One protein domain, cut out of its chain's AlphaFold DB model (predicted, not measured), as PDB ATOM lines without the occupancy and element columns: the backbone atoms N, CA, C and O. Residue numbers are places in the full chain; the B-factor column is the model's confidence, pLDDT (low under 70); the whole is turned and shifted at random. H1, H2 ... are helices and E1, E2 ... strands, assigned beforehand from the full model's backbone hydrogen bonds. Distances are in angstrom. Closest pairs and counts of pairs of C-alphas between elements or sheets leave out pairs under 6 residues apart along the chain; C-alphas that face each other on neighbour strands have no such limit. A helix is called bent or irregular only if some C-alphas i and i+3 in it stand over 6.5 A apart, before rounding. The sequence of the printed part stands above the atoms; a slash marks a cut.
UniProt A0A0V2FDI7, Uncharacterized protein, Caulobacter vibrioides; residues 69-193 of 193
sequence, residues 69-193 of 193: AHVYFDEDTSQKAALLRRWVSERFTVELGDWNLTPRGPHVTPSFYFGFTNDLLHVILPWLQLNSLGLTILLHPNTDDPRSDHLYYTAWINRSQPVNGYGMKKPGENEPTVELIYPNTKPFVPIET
ATOM      1  N   ALA A  69     107.873 206.917 249.932       98.75
ATOM      2  CA  ALA A  69     107.850 207.452 251.282       98.75
ATOM      3  C   ALA A  69     109.013 208.433 251.467       98.75
ATOM      4  O   ALA A  69     110.176 208.045 251.361       98.75
ATOM      5  N   HIS A  70     108.702 209.687 251.783       98.81
ATOM      6  CA  HIS A  70     109.671 210.731 252.120       98.81
ATOM      7  C   HIS A  70     109.646 210.971 253.618       98.81
ATOM      8  O   HIS A  70     108.630 211.400 254.167       98.81
ATOM      9  N   VAL A  71     110.763 210.686 254.276       98.81
ATOM     10  CA  VAL A  71     110.930 210.828 255.721       98.81
ATOM     11  C   VAL A  71     111.632 212.146 255.992       98.81
ATOM     12  O   VAL A  71     112.776 212.338 255.574       98.81
ATOM     13  N   TYR A  72     110.949 213.043 256.695       98.75
ATOM     14  CA  TYR A  72     111.466 214.363 257.032       98.75
ATOM     15  C   TYR A  72     112.110 214.370 258.409       98.75
ATOM     16  O   TYR A  72     111.636 213.699 259.332       98.75
ATOM     17  N   PHE A  73     113.177 215.146 258.542       98.56
ATOM     18  CA  PHE A  73     113.901 215.314 259.791       98.56
ATOM     19  C   PHE A  73     114.533 216.703 259.884       98.56
ATOM     20  O   PHE A  73     114.628 217.446 258.909       98.56
ATOM     21  N   ASP A  74     114.989 217.014 261.084       97.81
ATOM     22  CA  ASP A  74     115.716 218.214 261.471       97.81
ATOM     23  C   ASP A  74     116.919 217.814 262.348       97.81
ATOM     24  O   ASP A  74     117.262 216.628 262.464       97.81
ATOM     25  N   GLU A  75     117.597 218.790 262.944       97.38
ATOM     26  CA  GLU A  75     118.732 218.573 263.838       97.38
ATOM     27  C   GLU A  75     118.397 217.631 265.006       97.38
ATOM     28  O   GLU A  75     119.177 216.717 265.298       97.38
ATOM     29  N   ASP A  76     117.208 217.776 265.593       98.12
ATOM     30  CA  ASP A  76     116.767 217.056 266.790       98.12
ATOM     31  C   ASP A  76     116.307 215.625 266.477       98.12
ATOM     32  O   ASP A  76     116.359 214.724 267.323       98.12
ATOM     33  N   THR A  77     115.844 215.387 265.250       98.44
ATOM     34  CA  THR A  77     115.265 214.106 264.822       98.44
ATOM     35  C   THR A  77     116.146 213.313 263.855       98.44
ATOM     36  O   THR A  77     115.835 212.156 263.553       98.44
ATOM     37  N   SER A  78     117.287 213.864 263.436       98.44
ATOM     38  CA  SER A  78     118.244 213.248 262.503       98.44
ATOM     39  C   SER A  78     118.649 211.813 262.879       98.44
ATOM     40  O   SER A  78     118.657 210.924 262.026       98.44
ATOM     41  N   GLN A  79     118.910 211.541 264.162       98.69
ATOM     42  CA  GLN A  79     119.272 210.200 264.640       98.69
ATOM     43  C   GLN A  79     118.128 209.189 264.484       98.69
ATOM     44  O   GLN A  79     118.362 208.039 264.109       98.69
ATOM     45  N   LYS A  80     116.879 209.615 264.719       98.81
ATOM     46  CA  LYS A  80     115.688 208.775 264.515       98.81
ATOM     47  C   LYS A  80     115.511 208.455 263.034       98.81
ATOM     48  O   LYS A  80     115.272 207.305 262.679       98.81
ATOM     49  N   ALA A  81     115.678 209.453 262.169       98.81
ATOM     50  CA  ALA A  81     115.591 209.273 260.726       98.81
ATOM     51  C   ALA A  81     116.693 208.347 260.193       98.81
ATOM     52  O   ALA A  81     116.404 207.464 259.388       98.81
ATOM     53  N   ALA A  82     117.926 208.462 260.696       98.81
ATOM     54  CA  ALA A  82     119.011 207.546 260.354       98.81
ATOM     55  C   ALA A  82     118.720 206.098 260.796       98.81
ATOM     56  O   ALA A  82     118.973 205.158 260.038       98.81
ATOM     57  N   LEU A  83     118.144 205.911 261.990       98.81
ATOM     58  CA  LEU A  83     117.732 204.596 262.484       98.81
ATOM     59  C   LEU A  83     116.632 203.982 261.607       98.81
ATOM     60  O   LEU A  83     116.762 202.835 261.181       98.81
ATOM     61  N   LEU A  84     115.595 204.757 261.278       98.81
ATOM     62  CA  LEU A  84     114.515 204.313 260.397       98.81
ATOM     63  C   LEU A  84     115.039 203.966 258.997       98.81
ATOM     64  O   LEU A  84     114.715 202.905 258.464       98.81
ATOM     65  N   ARG A  85     115.904 204.816 258.427       98.75
ATOM     66  CA  ARG A  85     116.561 204.588 257.131       98.75
ATOM     67  C   ARG A  85     117.291 203.249 257.103       98.75
ATOM     68  O   ARG A  85     117.145 202.479 256.155       98.75
ATOM     69  N   ARG A  86     118.058 202.964 258.161       98.56
ATOM     70  CA  ARG A  86     118.742 201.683 258.335       98.56
ATOM     71  C   ARG A  86     117.732 200.539 258.381       98.56
ATOM     72  O   ARG A  86     117.831 199.640 257.553       98.56
ATOM     73  N   TRP A  87     116.748 200.581 259.278       98.38
ATOM     74  CA  TRP A  87     115.771 199.497 259.423       98.38
ATOM     75  C   TRP A  87     115.032 199.168 258.132       98.38
ATOM     76  O   TRP A  87     114.849 197.986 257.841       98.38
ATOM     77  N   VAL A  88     114.665 200.192 257.357       98.31
ATOM     78  CA  VAL A  88     114.045 200.024 256.041       98.31
ATOM     79  C   VAL A  88     114.985 199.276 255.096       98.31
ATOM     80  O   VAL A  88     114.593 198.263 254.519       98.31
ATOM     81  N   SER A  89     116.242 199.717 254.990       98.06
ATOM     82  CA  SER A  89     117.228 199.109 254.084       98.06
ATOM     83  C   SER A  89     117.569 197.651 254.410       98.06
ATOM     84  O   SER A  89     117.887 196.873 253.514       98.06
ATOM     85  N   GLU A  90     117.485 197.272 255.687       97.88
ATOM     86  CA  GLU A  90     117.778 195.916 256.153       97.88
ATOM     87  C   GLU A  90     116.612 194.939 255.918       97.88
ATOM     88  O   GLU A  90     116.848 193.730 255.894       97.88
ATOM     89  N   ARG A  91     115.371 195.437 255.761       98.00
ATOM     90  CA  ARG A  91     114.133 194.626 255.777       98.00
ATOM     91  C   ARG A  91     113.341 194.621 254.474       98.00
ATOM     92  O   ARG A  91     112.647 193.645 254.210       98.00
ATOM     93  N   PHE A  92     113.431 195.673 253.665       97.81
ATOM     94  CA  PHE A  92     112.586 195.829 252.480       97.81
ATOM     95  C   PHE A  92     113.408 196.017 251.208       97.81
ATOM     96  O   PHE A  92     114.396 196.754 251.197       97.81
ATOM     97  N   THR A  93     112.984 195.351 250.131       97.38
ATOM     98  CA  THR A  93     113.531 195.534 248.781       97.38
ATOM     99  C   THR A  93     112.959 196.826 248.213       97.38
ATOM    100  O   THR A  93     111.847 196.846 247.693       97.38
ATOM    101  N   VAL A  94     113.696 197.920 248.373       98.38
ATOM    102  CA  VAL A  94     113.259 199.278 248.038       98.38
ATOM    103  C   VAL A  94     114.345 199.996 247.256       98.38
ATOM    104  O   VAL A  94     115.518 199.619 247.282       98.38
ATOM    105  N   GLU A  95     113.955 201.049 246.560       98.62
ATOM    106  CA  GLU A  95     114.888 202.049 246.066       98.62
ATOM    107  C   GLU A  95     115.140 203.053 247.184       98.62
ATOM    108  O   GLU A  95     114.246 203.810 247.536       98.62
ATOM    109  N   LEU A  96     116.329 203.046 247.777       98.62
ATOM    110  CA  LEU A  96     116.709 203.982 248.824       98.62
ATOM    111  C   LEU A  96     117.472 205.168 248.233       98.62
ATOM    112  O   LEU A  96     118.540 204.989 247.644       98.62
ATOM    113  N   GLY A  97     116.944 206.369 248.449       97.31
ATOM    114  CA  GLY A  97     117.520 207.610 247.956       97.31
ATOM    115  C   GLY A  97     118.621 208.219 248.828       97.31
ATOM    116  O   GLY A  97     119.016 207.703 249.888       97.31
ATOM    117  N   ASP A  98     119.078 209.383 248.364       97.19
ATOM    118  CA  ASP A  98     120.057 210.236 249.036       97.19
ATOM    119  C   ASP A  98     119.561 210.740 250.399       97.19
ATOM    120  O   ASP A  98     118.367 210.930 250.639       97.19
ATOM    121  N   TRP A  99     120.520 211.022 251.282       98.31
ATOM    122  CA  TRP A  99     120.295 211.782 252.507       98.31
ATOM    123  C   TRP A  99     120.422 213.279 252.210       98.31
ATOM    124  O   TRP A  99     121.530 213.793 252.039       98.31
ATOM    125  N   ASN A 100     119.299 213.990 252.132       98.25
ATOM    126  CA  ASN A 100     119.275 215.407 251.784       98.25
ATOM    127  C   ASN A 100     119.275 216.261 253.058       98.25
ATOM    128  O   ASN A 100     118.297 216.278 253.800       98.25
ATOM    129  N   LEU A 101     120.360 217.006 253.290       98.00
ATOM    130  CA  LEU A 101     120.483 217.950 254.414       98.00
ATOM    131  C   LEU A 101     119.782 219.295 254.167       98.00
ATOM    132  O   LEU A 101     119.730 220.138 255.057       98.00
ATOM    133  N   THR A 102     119.262 219.509 252.962       97.25
ATOM    134  CA  THR A 102     118.548 220.724 252.559       97.25
ATOM    135  C   THR A 102     117.294 220.354 251.767       97.25
ATOM    136  O   THR A 102     117.261 219.269 251.178       97.25
ATOM    137  N   PRO A 103     116.292 221.252 251.688       95.56
ATOM    138  CA  PRO A 103     115.141 221.090 250.800       95.56
ATOM    139  C   PRO A 103     115.554 220.719 249.368       95.56
ATOM    140  O   PRO A 103     116.522 221.269 248.833       95.56
ATOM    141  N   ARG A 104     114.821 219.797 248.738       94.62
ATOM    142  CA  ARG A 104     115.102 219.302 247.379       94.62
ATOM    143  C   ARG A 104     113.801 219.004 246.642       94.62
ATOM    144  O   ARG A 104     112.927 218.324 247.171       94.62
ATOM    145  N   GLY A 105     113.676 219.487 245.406       93.19
ATOM    146  CA  GLY A 105     112.455 219.299 244.620       93.19
ATOM    147  C   GLY A 105     111.225 219.873 245.345       93.19
ATOM    148  O   GLY A 105     111.274 221.031 245.764       93.19
ATOM    149  N   PRO A 106     110.132 219.104 245.514       95.94
ATOM    150  CA  PRO A 106     108.935 219.576 246.209       95.94
ATOM    151  C   PRO A 106     109.048 219.507 247.746       95.94
ATOM    152  O   PRO A 106     108.163 219.991 248.455       95.94
ATOM    153  N   HIS A 107     110.124 218.925 248.277       97.19
ATOM    154  CA  HIS A 107     110.335 218.699 249.706       97.19
ATOM    155  C   HIS A 107     110.960 219.925 250.370       97.19
ATOM    156  O   HIS A 107     112.068 220.329 250.020       97.19
ATOM    157  N   VAL A 108     110.253 220.503 251.345       96.62
ATOM    158  CA  VAL A 108     110.605 221.788 251.987       96.62
ATOM    159  C   VAL A 108     111.445 221.656 253.265       96.62
ATOM    160  O   VAL A 108     111.781 222.664 253.876       96.62
ATOM    161  N   THR A 109     111.801 220.431 253.647       97.62
ATOM    162  CA  THR A 109     112.520 220.066 254.883       97.62
ATOM    163  C   THR A 109     113.594 219.033 254.520       97.62
ATOM    164  O   THR A 109     113.360 218.285 253.561       97.62
ATOM    165  N   PRO A 110     114.739 218.949 255.233       98.50
ATOM    166  CA  PRO A 110     115.684 217.845 255.067       98.50
ATOM    167  C   PRO A 110     114.979 216.487 255.100       98.50
ATOM    168  O   PRO A 110     114.032 216.269 255.865       98.50
ATOM    169  N   SER A 111     115.390 215.591 254.211       98.56
ATOM    170  CA  SER A 111     114.686 214.332 254.003       98.56
ATOM    171  C   SER A 111     115.556 213.261 253.363       98.56
ATOM    172  O   SER A 111     116.579 213.532 252.737       98.56
ATOM    173  N   PHE A 112     115.106 212.021 253.474       98.75
ATOM    174  CA  PHE A 112     115.460 210.967 252.530       98.75
ATOM    175  C   PHE A 112     114.172 210.327 252.018       98.75
ATOM    176  O   PHE A 112     113.125 210.438 252.662       98.75
ATOM    177  N   TYR A 113     114.250 209.639 250.883       97.88
ATOM    178  CA  TYR A 113     113.124 208.869 250.369       97.88
ATOM    179  C   TYR A 113     113.471 207.396 250.237       97.88
ATOM    180  O   TYR A 113     114.644 207.017 250.147       97.88
ATOM    181  N   PHE A 114     112.430 206.575 250.197       98.69
ATOM    182  CA  PHE A 114     112.516 205.269 249.579       98.69
ATOM    183  C   PHE A 114     111.268 204.959 248.754       98.69
ATOM    184  O   PHE A 114     110.145 205.269 249.160       98.69
ATOM    185  N   GLY A 115     111.482 204.355 247.591       98.50
ATOM    186  CA  GLY A 115     110.442 203.934 246.664       98.50
ATOM    187  C   GLY A 115     110.229 202.424 246.673       98.50
ATOM    188  O   GLY A 115     111.168 201.651 246.868       98.50
ATOM    189  N   PHE A 116     108.984 201.989 246.491       98.31
ATOM    190  CA  PHE A 116     108.608 200.578 246.544       98.31
ATOM    191  C   PHE A 116     107.404 200.252 245.653       98.31
ATOM    192  O   PHE A 116     106.596 201.112 245.297       98.31
ATOM    193  N   THR A 117     107.288 198.982 245.278       96.88
ATOM    194  CA  THR A 117     106.209 198.456 244.434       96.88
ATOM    195  C   THR A 117     104.933 198.187 245.238       96.88
ATOM    196  O   THR A 117     104.959 198.015 246.456       96.88
ATOM    197  N   ASN A 118     103.781 198.161 244.559       96.12
ATOM    198  CA  ASN A 118     102.458 198.081 245.200       96.12
ATOM    199  C   ASN A 118     102.265 196.874 246.133       96.12
ATOM    200  O   ASN A 118     101.496 196.957 247.091       96.12
ATOM    201  N   ASP A 119     102.948 195.760 245.873       94.50
ATOM    202  CA  ASP A 119     102.916 194.563 246.713       94.50
ATOM    203  C   ASP A 119     103.460 194.821 248.123       94.50
ATOM    204  O   ASP A 119     103.009 194.174 249.060       94.50
ATOM    205  N   LEU A 120     104.326 195.815 248.326       96.38
ATOM    206  CA  LEU A 120     104.853 196.152 249.649       96.38
ATOM    207  C   LEU A 120     103.965 197.120 250.442       96.38
ATOM    208  O   LEU A 120     104.142 197.236 251.655       96.38
ATOM    209  N   LEU A 121     102.981 197.781 249.818       96.31
ATOM    210  CA  LEU A 121     102.175 198.824 250.473       96.31
ATOM    211  C   LEU A 121     101.488 198.331 251.750       96.31
ATOM    212  O   LEU A 121     101.552 198.989 252.787       96.31
ATOM    213  N   HIS A 122     100.844 197.167 251.671       94.62
ATOM    214  CA  HIS A 122     100.074 196.600 252.776       94.62
ATOM    215  C   HIS A 122     100.933 196.166 253.974       94.62
ATOM    216  O   HIS A 122     100.381 195.907 255.040       94.62
ATOM    217  N   VAL A 123     102.259 196.117 253.813       96.12
ATOM    218  CA  VAL A 123     103.214 195.809 254.884       96.12
ATOM    219  C   VAL A 123     103.961 197.063 255.331       96.12
ATOM    220  O   VAL A 123     104.017 197.343 256.525       96.12
ATOM    221  N   ILE A 124     104.472 197.872 254.400       97.56
ATOM    222  CA  ILE A 124     105.229 199.090 254.721       97.56
ATOM    223  C   ILE A 124     104.360 200.119 255.438       97.56
ATOM    224  O   ILE A 124     104.817 200.702 256.418       97.56
ATOM    225  N   LEU A 125     103.121 200.352 254.994       97.44
ATOM    226  CA  LEU A 125     102.259 201.355 255.622       97.44
ATOM    227  C   LEU A 125     102.018 201.069 257.119       97.44
ATOM    228  O   LEU A 125     102.355 201.936 257.930       97.44
ATOM    229  N   PRO A 126     101.500 199.895 257.532       96.56
ATOM    230  CA  PRO A 126     101.339 199.602 258.956       96.56
ATOM    231  C   PRO A 126     102.680 199.519 259.696       96.56
ATOM    232  O   PRO A 126     102.773 199.970 260.837       96.56
ATOM    233  N   TRP A 127     103.744 199.027 259.053       97.81
ATOM    234  CA  TRP A 127     105.069 199.000 259.670       97.81
ATOM    235  C   TRP A 127     105.572 200.414 259.991       97.81
ATOM    236  O   TRP A 127     106.038 200.655 261.102       97.81
ATOM    237  N   LEU A 128     105.410 201.384 259.086       98.19
ATOM    238  CA  LEU A 128     105.736 202.789 259.346       98.19
ATOM    239  C   LEU A 128     104.839 203.400 260.426       98.19
ATOM    240  O   LEU A 128     105.337 204.152 261.260       98.19
ATOM    241  N   GLN A 129     103.543 203.075 260.455       97.88
ATOM    242  CA  GLN A 129     102.642 203.560 261.509       97.88
ATOM    243  C   GLN A 129     103.149 203.185 262.907       97.88
ATOM    244  O   GLN A 129     103.092 204.012 263.815       97.88
ATOM    245  N   LEU A 130     103.701 201.979 263.065       97.75
ATOM    246  CA  LEU A 130     104.232 201.494 264.340       97.75
ATOM    247  C   LEU A 130     105.687 201.918 264.602       97.75
ATOM    248  O   LEU A 130     106.061 202.125 265.753       97.75
ATOM    249  N   ASN A 131     106.502 202.080 263.554       98.19
ATOM    250  CA  ASN A 131     107.957 202.259 263.668       98.19
ATOM    251  C   ASN A 131     108.463 203.642 263.224       98.19
ATOM    252  O   ASN A 131     109.668 203.845 263.112       98.19
ATOM    253  N   SER A 132     107.579 204.616 262.986       98.19
ATOM    254  CA  SER A 132     107.952 205.963 262.508       98.19
ATOM    255  C   SER A 132     108.809 206.778 263.480       98.19
ATOM    256  O   SER A 132     109.342 207.812 263.088       98.19
ATOM    257  N   LEU A 133     108.915 206.376 264.752       98.38
ATOM    258  CA  LEU A 133     109.629 207.121 265.803       98.38
ATOM    259  C   LEU A 133     109.122 208.571 265.984       98.38
ATOM    260  O   LEU A 133     109.845 209.437 266.488       98.38
ATOM    261  N   GLY A 134     107.877 208.837 265.574       98.06
ATOM    262  CA  GLY A 134     107.266 210.167 265.581       98.06
ATOM    263  C   GLY A 134     107.701 211.086 264.431       98.06
ATOM    264  O   GLY A 134     107.357 212.265 264.462       98.06
ATOM    265  N   LEU A 135     108.444 210.583 263.437       98.69
ATOM    266  CA  LEU A 135     108.861 211.350 262.258       98.69
ATOM    267  C   LEU A 135     107.669 211.672 261.350       98.69
ATOM    268  O   LEU A 135     106.754 210.861 261.193       98.69
ATOM    269  N   THR A 136     107.705 212.837 260.713       98.62
ATOM    270  CA  THR A 136     106.756 213.225 259.664       98.62
ATOM    271  C   THR A 136     107.123 212.491 258.376       98.62
ATOM    272  O   THR A 136     108.255 212.609 257.905       98.62
ATOM    273  N   ILE A 137     106.186 211.728 257.805       98.81
ATOM    274  CA  ILE A 137     106.435 210.951 256.581       98.81
ATOM    275  C   ILE A 137     105.327 211.215 255.569       98.81
ATOM    276  O   ILE A 137     104.157 210.945 255.843       98.81
ATOM    277  N   LEU A 138     105.714 211.707 254.395       98.75
ATOM    278  CA  LEU A 138     104.841 211.790 253.228       98.75
ATOM    279  C   LEU A 138     104.890 210.454 252.494       98.75
ATOM    280  O   LEU A 138     105.949 210.075 252.007       98.75
ATOM    281  N   LEU A 139     103.756 209.778 252.371       98.69
ATOM    282  CA  LEU A 139     103.581 208.624 251.500       98.69
ATOM    283  C   LEU A 139     102.691 209.040 250.329       98.69
ATOM    284  O   LEU A 139     101.566 209.483 250.545       98.69
ATOM    285  N   HIS A 140     103.158 208.886 249.097       98.44
ATOM    286  CA  HIS A 140     102.333 209.148 247.919       98.44
ATOM    287  C   HIS A 140     102.425 208.009 246.901       98.44
ATOM    288  O   HIS A 140     103.458 207.336 246.834       98.44
ATOM    289  N   PRO A 141     101.351 207.764 246.127       98.00
ATOM    290  CA  PRO A 141     101.422 206.899 244.960       98.00
ATOM    291  C   PRO A 141     102.247 207.567 243.860       98.00
ATOM    292  O   PRO A 141     102.425 208.781 243.865       98.00
ATOM    293  N   ASN A 142     102.684 206.782 242.888       96.94
ATOM    294  CA  ASN A 142     103.172 207.273 241.610       96.94
ATOM    295  C   ASN A 142     102.143 206.908 240.534       96.94
ATOM    296  O   ASN A 142     101.878 205.724 240.274       96.94
ATOM    297  N   THR A 143     101.540 207.937 239.949       95.19
ATOM    298  CA  THR A 143     100.617 207.881 238.815       95.19
ATOM    299  C   THR A 143     101.171 208.726 237.659       95.19
ATOM    300  O   THR A 143     102.341 209.100 237.648       95.19
ATOM    301  N   ASP A 144     100.347 209.000 236.650       92.31
ATOM    302  CA  ASP A 144     100.673 209.884 235.524       92.31
ATOM    303  C   ASP A 144     100.552 211.386 235.856       92.31
ATOM    304  O   ASP A 144     100.778 212.242 234.995       92.31
ATOM    305  N   ASP A 145     100.190 211.725 237.096       92.19
ATOM    306  CA  ASP A 145     100.069 213.098 237.577       92.19
ATOM    307  C   ASP A 145     100.904 213.315 238.852       92.19
ATOM    308  O   ASP A 145     100.347 213.408 239.952       92.19
ATOM    309  N   PRO A 146     102.239 213.461 238.723       92.69
ATOM    310  CA  PRO A 146     103.140 213.582 239.871       92.69
ATOM    311  C   PRO A 146     102.795 214.783 240.752       92.69
ATOM    312  O   PRO A 146     102.994 214.762 241.967       92.69
ATOM    313  N   ARG A 147     102.234 215.846 240.165       93.94
ATOM    314  CA  ARG A 147     101.795 217.012 240.924       93.94
ATOM    315  C   ARG A 147     100.650 216.650 241.871       93.94
ATOM    316  O   ARG A 147     100.684 217.042 243.037       93.94
ATOM    317  N   SER A 148      99.636 215.954 241.368       93.69
ATOM    318  CA  SER A 148      98.503 215.520 242.187       93.69
ATOM    319  C   SER A 148      98.893 214.419 243.166       93.69
ATOM    320  O   SER A 148      98.417 214.439 244.300       93.69
ATOM    321  N   ASP A 149      99.815 213.534 242.783       95.81
ATOM    322  CA  ASP A 149     100.384 212.517 243.671       95.81
ATOM    323  C   ASP A 149     100.924 213.145 244.960       95.81
ATOM    324  O   ASP A 149     100.587 212.706 246.057       95.81
ATOM    325  N   HIS A 150     101.676 214.242 244.837       96.62
ATOM    326  CA  HIS A 150     102.336 214.909 245.961       96.62
ATOM    327  C   HIS A 150     101.446 215.869 246.761       96.62
ATOM    328  O   HIS A 150     101.821 216.249 247.870       96.62
ATOM    329  N   LEU A 151     100.305 216.307 246.216       94.69
ATOM    330  CA  LEU A 151      99.447 217.308 246.866       94.69
ATOM    331  C   LEU A 151      98.082 216.782 247.304       94.69
ATOM    332  O   LEU A 151      97.545 217.254 248.304       94.69
ATOM    333  N   TYR A 152      97.507 215.844 246.555       93.69
ATOM    334  CA  TYR A 152      96.117 215.420 246.718       93.69
ATOM    335  C   TYR A 152      95.988 213.933 247.042       93.69
ATOM    336  O   TYR A 152      95.133 213.569 247.843       93.69
ATOM    337  N   TYR A 153      96.839 213.075 246.474       95.81
ATOM    338  CA  TYR A 153      96.749 211.618 246.659       95.81
ATOM    339  C   TYR A 153      97.638 211.095 247.795       95.81
ATOM    340  O   TYR A 153      97.938 209.906 247.874       95.81
ATOM    341  N   THR A 154      98.061 211.994 248.682       97.12
ATOM    342  CA  THR A 154      99.000 211.691 249.762       97.12
ATOM    343  C   THR A 154      98.331 211.018 250.954       97.12
ATOM    344  O   THR A 154      97.199 211.332 251.325       97.12
ATOM    345  N   ALA A 155      99.091 210.161 251.621       98.00
ATOM    346  CA  ALA A 155      98.901 209.801 253.011       98.00
ATOM    347  C   ALA A 155     100.056 210.378 253.837       98.00
ATOM    348  O   ALA A 155     101.192 210.476 253.371       98.00
ATOM    349  N   TRP A 156      99.774 210.731 255.087       98.44
ATOM    350  CA  TRP A 156     100.792 211.183 256.029       98.44
ATOM    351  C   TRP A 156     100.842 210.242 257.223       98.44
ATOM    352  O   TRP A 156      99.807 209.930 257.815       98.44
ATOM    353  N   ILE A 157     102.048 209.811 257.588       98.62
ATOM    354  CA  ILE A 157     102.295 209.197 258.892       98.62
ATOM    355  C   ILE A 157     102.713 210.318 259.846       98.62
ATOM    356  O   ILE A 157     103.623 211.093 259.548       98.62
ATOM    357  N   ASN A 158     102.030 210.390 260.991       97.75
ATOM    358  CA  ASN A 158     102.096 211.480 261.966       97.75
ATOM    359  C   ASN A 158     101.556 212.815 261.417       97.75
ATOM    360  O   ASN A 158     100.387 212.891 261.041       97.75
ATOM    361  N   ARG A 159     102.347 213.892 261.454       96.50
ATOM    362  CA  ARG A 159     101.900 215.235 261.049       96.50
ATOM    363  C   ARG A 159     102.125 215.438 259.556       96.50
ATOM    364  O   ARG A 159     103.092 214.926 259.010       96.50
ATOM    365  N   SER A 160     101.258 216.216 258.912       97.56
ATOM    366  CA  SER A 160     101.534 216.723 257.569       97.56
ATOM    367  C   SER A 160     102.401 217.979 257.628       97.56
ATOM    368  O   SER A 160     102.419 218.698 258.631       97.56
ATOM    369  N   GLN A 161     103.106 218.255 256.536       96.75
ATOM    370  CA  GLN A 161     103.798 219.523 256.321       96.75
ATOM    371  C   GLN A 161     103.536 220.040 254.900       96.75
ATOM    372  O   GLN A 161     103.106 219.265 254.040       96.75
ATOM    373  N   PRO A 162     103.791 221.332 254.621       96.56
ATOM    374  CA  PRO A 162     103.695 221.860 253.267       96.56
ATOM    375  C   PRO A 162     104.606 221.117 252.281       96.56
ATOM    376  O   PRO A 162     105.699 220.678 252.629       96.56
ATOM    377  N   VAL A 163     104.162 221.023 251.030       96.62
ATOM    378  CA  VAL A 163     104.928 220.478 249.902       96.62
ATOM    379  C   VAL A 163     104.888 221.513 248.781       96.62
ATOM    380  O   VAL A 163     103.823 222.042 248.451       96.62
ATOM    381  N   ASN A 164     106.042 221.849 248.204       95.38
ATOM    382  CA  ASN A 164     106.142 222.882 247.178       95.38
ATOM    383  C   ASN A 164     105.959 222.301 245.772       95.38
ATOM    384  O   ASN A 164     106.916 221.993 245.065       95.38
ATOM    385  N   GLY A 165     104.708 222.217 245.332       91.00
ATOM    386  CA  GLY A 165     104.384 221.746 243.990       91.00
ATOM    387  C   GLY A 165     104.516 222.789 242.870       91.00
ATOM    388  O   GLY A 165     104.012 222.522 241.782       91.00
ATOM    389  N   TYR A 166     105.083 223.983 243.098       90.19
ATOM    390  CA  TYR A 166     105.113 225.062 242.089       90.19
ATOM    391  C   TYR A 166     105.941 224.695 240.850       90.19
ATOM    392  O   TYR A 166     105.529 224.958 239.725       90.19
ATOM    393  N   GLY A 167     107.098 224.060 241.052       86.12
ATOM    394  CA  GLY A 167     108.016 223.680 239.973       86.12
ATOM    395  C   GLY A 167     107.740 222.313 239.341       86.12
ATOM    396  O   GLY A 167     108.498 221.898 238.466       86.12
ATOM    397  N   MET A 168     106.705 221.595 239.785       89.06
ATOM    398  CA  MET A 168     106.428 220.236 239.317       89.06
ATOM    399  C   MET A 168     105.778 220.264 237.936       89.06
ATOM    400  O   MET A 168     104.687 220.810 237.758       89.06
ATOM    401  N   LYS A 169     106.453 219.660 236.960       79.88
ATOM    402  CA  LYS A 169     105.964 219.514 235.588       79.88
ATOM    403  C   LYS A 169     105.361 218.125 235.398       79.88
ATOM    404  O   LYS A 169     105.730 217.189 236.102       79.88
ATOM    405  N   LYS A 170     104.441 218.002 234.440       77.00
ATOM    406  CA  LYS A 170     104.060 216.685 233.919       77.00
ATOM    407  C   LYS A 170     105.237 216.097 233.128       77.00
ATOM    408  O   LYS A 170     105.993 216.896 232.563       77.00
ATOM    409  N   PRO A 171     105.378 214.761 233.075       75.19
ATOM    410  CA  PRO A 171     106.396 214.117 232.250       75.19
ATOM    411  C   PRO A 171     106.339 214.607 230.796       75.19
ATOM    412  O   PRO A 171     105.250 214.823 230.251       75.19
ATOM    413  N   GLY A 172     107.504 214.824 230.185       75.31
ATOM    414  CA  GLY A 172     107.625 215.193 228.770       75.31
ATOM    415  C   GLY A 172     107.351 214.025 227.810       75.31
ATOM    416  O   GLY A 172     107.276 212.875 228.226       75.31
ATOM    417  N   GLU A 173     107.259 214.300 226.501       73.06
ATOM    418  CA  GLU A 173     106.918 213.295 225.465       73.06
ATOM    419  C   GLU A 173     107.850 212.066 225.424       73.06
ATOM    420  O   GLU A 173     107.429 210.997 224.992       73.06
ATOM    421  N   ASN A 174     109.100 212.206 225.883       80.19
ATOM    422  CA  ASN A 174     110.113 211.141 225.885       80.19
ATOM    423  C   ASN A 174     110.476 210.642 227.293       80.19
ATOM    424  O   ASN A 174     111.440 209.894 227.455       80.19
ATOM    425  N   GLU A 175     109.745 211.079 228.316       75.69
ATOM    426  CA  GLU A 175     109.947 210.644 229.695       75.69
ATOM    427  C   GLU A 175     108.946 209.537 230.039       75.69
ATOM    428  O   GLU A 175     107.832 209.515 229.502       75.69
ATOM    429  N   PRO A 176     109.308 208.589 230.921       77.56
ATOM    430  CA  PRO A 176     108.339 207.625 231.408       77.56
ATOM    431  C   PRO A 176     107.167 208.373 232.051       77.56
ATOM    432  O   PRO A 176     107.350 209.291 232.848       77.56
ATOM    433  N   THR A 177     105.947 207.967 231.700       81.88
ATOM    434  CA  THR A 177     104.721 208.615 232.185       81.88
ATOM    435  C   THR A 177     104.535 208.478 233.690       81.88
ATOM    436  O   THR A 177     103.814 209.272 234.281       81.88
ATOM    437  N   VAL A 178     105.176 207.483 234.306       86.94
ATOM    438  CA  VAL A 178     105.174 207.245 235.746       86.94
ATOM    439  C   VAL A 178     106.599 206.952 236.194       86.94
ATOM    440  O   VAL A 178     107.337 206.246 235.504       86.94
ATOM    441  N   GLU A 179     106.974 207.473 237.357       84.12
ATOM    442  CA  GLU A 179     108.278 207.219 237.959       84.12
ATOM    443  C   GLU A 179     108.478 205.720 238.245       84.12
ATOM    444  O   GLU A 179     107.624 205.045 238.834       84.12
ATOM    445  N   LEU A 180     109.604 205.186 237.771       89.81
ATOM    446  CA  LEU A 180     109.957 203.778 237.904       89.81
ATOM    447  C   LEU A 180     110.771 203.562 239.177       89.81
ATOM    448  O   LEU A 180     111.649 204.359 239.482       89.81
ATOM    449  N   ILE A 181     110.504 202.453 239.872       94.81
ATOM    450  CA  ILE A 181     111.279 202.047 241.050       94.81
ATOM    451  C   ILE A 181     112.424 201.142 240.610       94.81
ATOM    452  O   ILE A 181     112.195 200.114 239.965       94.81
ATOM    453  N   TYR A 182     113.637 201.479 241.029       95.81
ATOM    454  CA  TYR A 182     114.852 200.696 240.828       95.81
ATOM    455  C   TYR A 182     115.411 200.245 242.183       95.81
ATOM    456  O   TYR A 182     116.293 200.909 242.737       95.81
ATOM    457  N   PRO A 183     114.925 199.120 242.750       97.00
ATOM    458  CA  PRO A 183     115.363 198.685 244.067       97.00
ATOM    459  C   PRO A 183     116.880 198.503 244.142       97.00
ATOM    460  O   PRO A 183     117.484 197.827 243.308       97.00
ATOM    461  N   ASN A 184     117.493 199.101 245.162       98.00
ATOM    462  CA  ASN A 184     118.944 199.126 245.356       98.00
ATOM    463  C   ASN A 184     119.374 198.586 246.735       98.00
ATOM    464  O   ASN A 184     120.566 198.556 247.045       98.00
ATOM    465  N   THR A 185     118.424 198.120 247.551       97.88
ATOM    466  CA  THR A 185     118.683 197.449 248.829       97.88
ATOM    467  C   THR A 185     118.724 195.926 248.671       97.88
ATOM    468  O   THR A 185     118.189 195.349 247.725       97.88
ATOM    469  N   LYS A 186     119.382 195.256 249.621       97.00
ATOM    470  CA  LYS A 186     119.418 193.791 249.737       97.00
ATOM    471  C   LYS A 186     119.034 193.408 251.165       97.00
ATOM    472  O   LYS A 186     119.918 193.385 252.024       97.00
ATOM    473  N   PRO A 187     117.743 193.164 251.438       96.44
ATOM    474  CA  PRO A 187     117.286 192.842 252.781       96.44
ATOM    475  C   PRO A 187     117.946 191.580 253.329       96.44
ATOM    476  O   PRO A 187     118.119 190.595 252.615       96.44
ATOM    477  N   PHE A 188     118.286 191.611 254.611       96.38
ATOM    478  CA  PHE A 188     118.931 190.504 255.322       96.38
ATOM    479  C   PHE A 188     118.365 190.291 256.731       96.38
ATOM    480  O   PHE A 188     118.761 189.352 257.419       96.38
ATOM    481  N   VAL A 189     117.435 191.146 257.160       95.94
ATOM    482  CA  VAL A 189     116.698 191.014 258.414       95.94
ATOM    483  C   VAL A 189     115.237 190.700 258.080       95.94
ATOM    484  O   VAL A 189     114.672 191.356 257.202       95.94
ATOM    485  N   PRO A 190     114.608 189.721 258.752       92.69
ATOM    486  CA  PRO A 190     113.171 189.495 258.635       92.69
ATOM    487  C   PRO A 190     112.358 190.759 258.959       92.69
ATOM    488  O   PRO A 190     112.743 191.558 259.814       92.69
ATOM    489  N   ILE A 191     111.224 190.943 258.272       91.81
ATOM    490  CA  ILE A 191     110.328 192.089 258.506       91.81
ATOM    491  C   ILE A 191     109.773 192.049 259.936       91.81
ATOM    492  O   ILE A 191     109.809 193.064 260.633       91.81
ATOM    493  N   GLU A 192     109.335 190.866 260.368       85.81
ATOM    494  CA  GLU A 192     108.884 190.581 261.731       85.81
ATOM    495  C   GLU A 192     109.989 189.866 262.515       85.81
ATOM    496  O   GLU A 192     110.671 188.996 261.967       85.81
ATOM    497  N   THR A 193     110.159 190.227 263.787       68.06
ATOM    498  CA  THR A 193     111.052 189.538 264.740       68.06
ATOM    499  C   THR A 193     110.304 188.520 265.577       68.06
ATOM    500  O   THR A 193     109.223 188.897 266.083       68.06
TER     501      THR A 193
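Overview. This is residues 69 to 193 of the 193 residues of an uncharacterized protein of Caulobacter vibrioides (UniProt A0A0V2FDI7). A twisted sheet of four strands has two longer helices, H1 and H2, over one face and a short helix, H3, over the other. A long tail with no named element, residues 158 to 193, runs round the outside of this body. The printed part has 125 residues, with the order E1, H1, E2, H2, E3, H3, E4; the sheet runs E2, E1, E3, E4, wholly antiparallel. The class is mixed, helices and strands, with 54 residues, under half, in named elements. The whole is compact, with a radius of gyration of the C-alphas of 14.3 A and spans of 45 by 31 by 22 A.

Along the chain. E1 is residues 69 to 72, 9.7 A long, from C-alpha 69 at (107.850, 207.452, 251.282). H1, residues 78 to 91, measures 20.2 A. E2, residues 111 to 117, measures 20.4 A and ends at C-alpha 117 at (106.209, 198.456, 244.434). H2, residues 118 to 131, measures 19.7 A and is only just irregular: C-alphas 119 and 122 are 7.0 A apart. E3 is residues 137 to 142, 15.8 A long, and H3 is residues 146 to 151. E4, residues 155 to 157, ends at C-alpha 157 at (102.295, 209.197, 258.892).

Arrangement. E2 and E1 are antiparallel at 167 degrees, with N 69 and O 114 2.9 A apart, within hydrogen-bond range. E1 and E3 are antiparallel at 152 degrees, with N 70 and O 138 at 2.8 A. E3 and the edge strand E4 are antiparallel at 154 degrees, with N 139 and O 155 at 2.8 A. E2, H2 and E3 form a split strand-helix-strand unit, two strands running the same way with E1 between them, and its crossover is right-handed. H1 is on the sheet at a height of 9.7 A, over E2 and E1; its closest C-alphas to E1 are those of Ala 81 and Val 71, 7.0 A apart. H2, on the same face, has a height of 8.4 A and lies over E1. H1 and H2 are close but not clearly touching: the closest C-alphas, of Leu 84 and Asn 131, are 7.6 A apart. H3 is on the opposite face, over E3; the closest C-alphas, of His 140 and Asp 149, are 5.8 A apart. Every O i to N i+4 pair is within hydrogen-bond range in H1 and H3, and 7 of 10 in H2.

Size, cuts and confidence. The C-alphas of Glu 173 and Thr 193 are the two farthest apart, at 46.1 A. The printed part has no cut. The link from H1 to E2, 19 residues, is long; residues 95 to 96 in it pair antiparallel with residues 114 to 115 of E2. The mean pLDDT of the printed part is 94.9, and residue 193 is under 70.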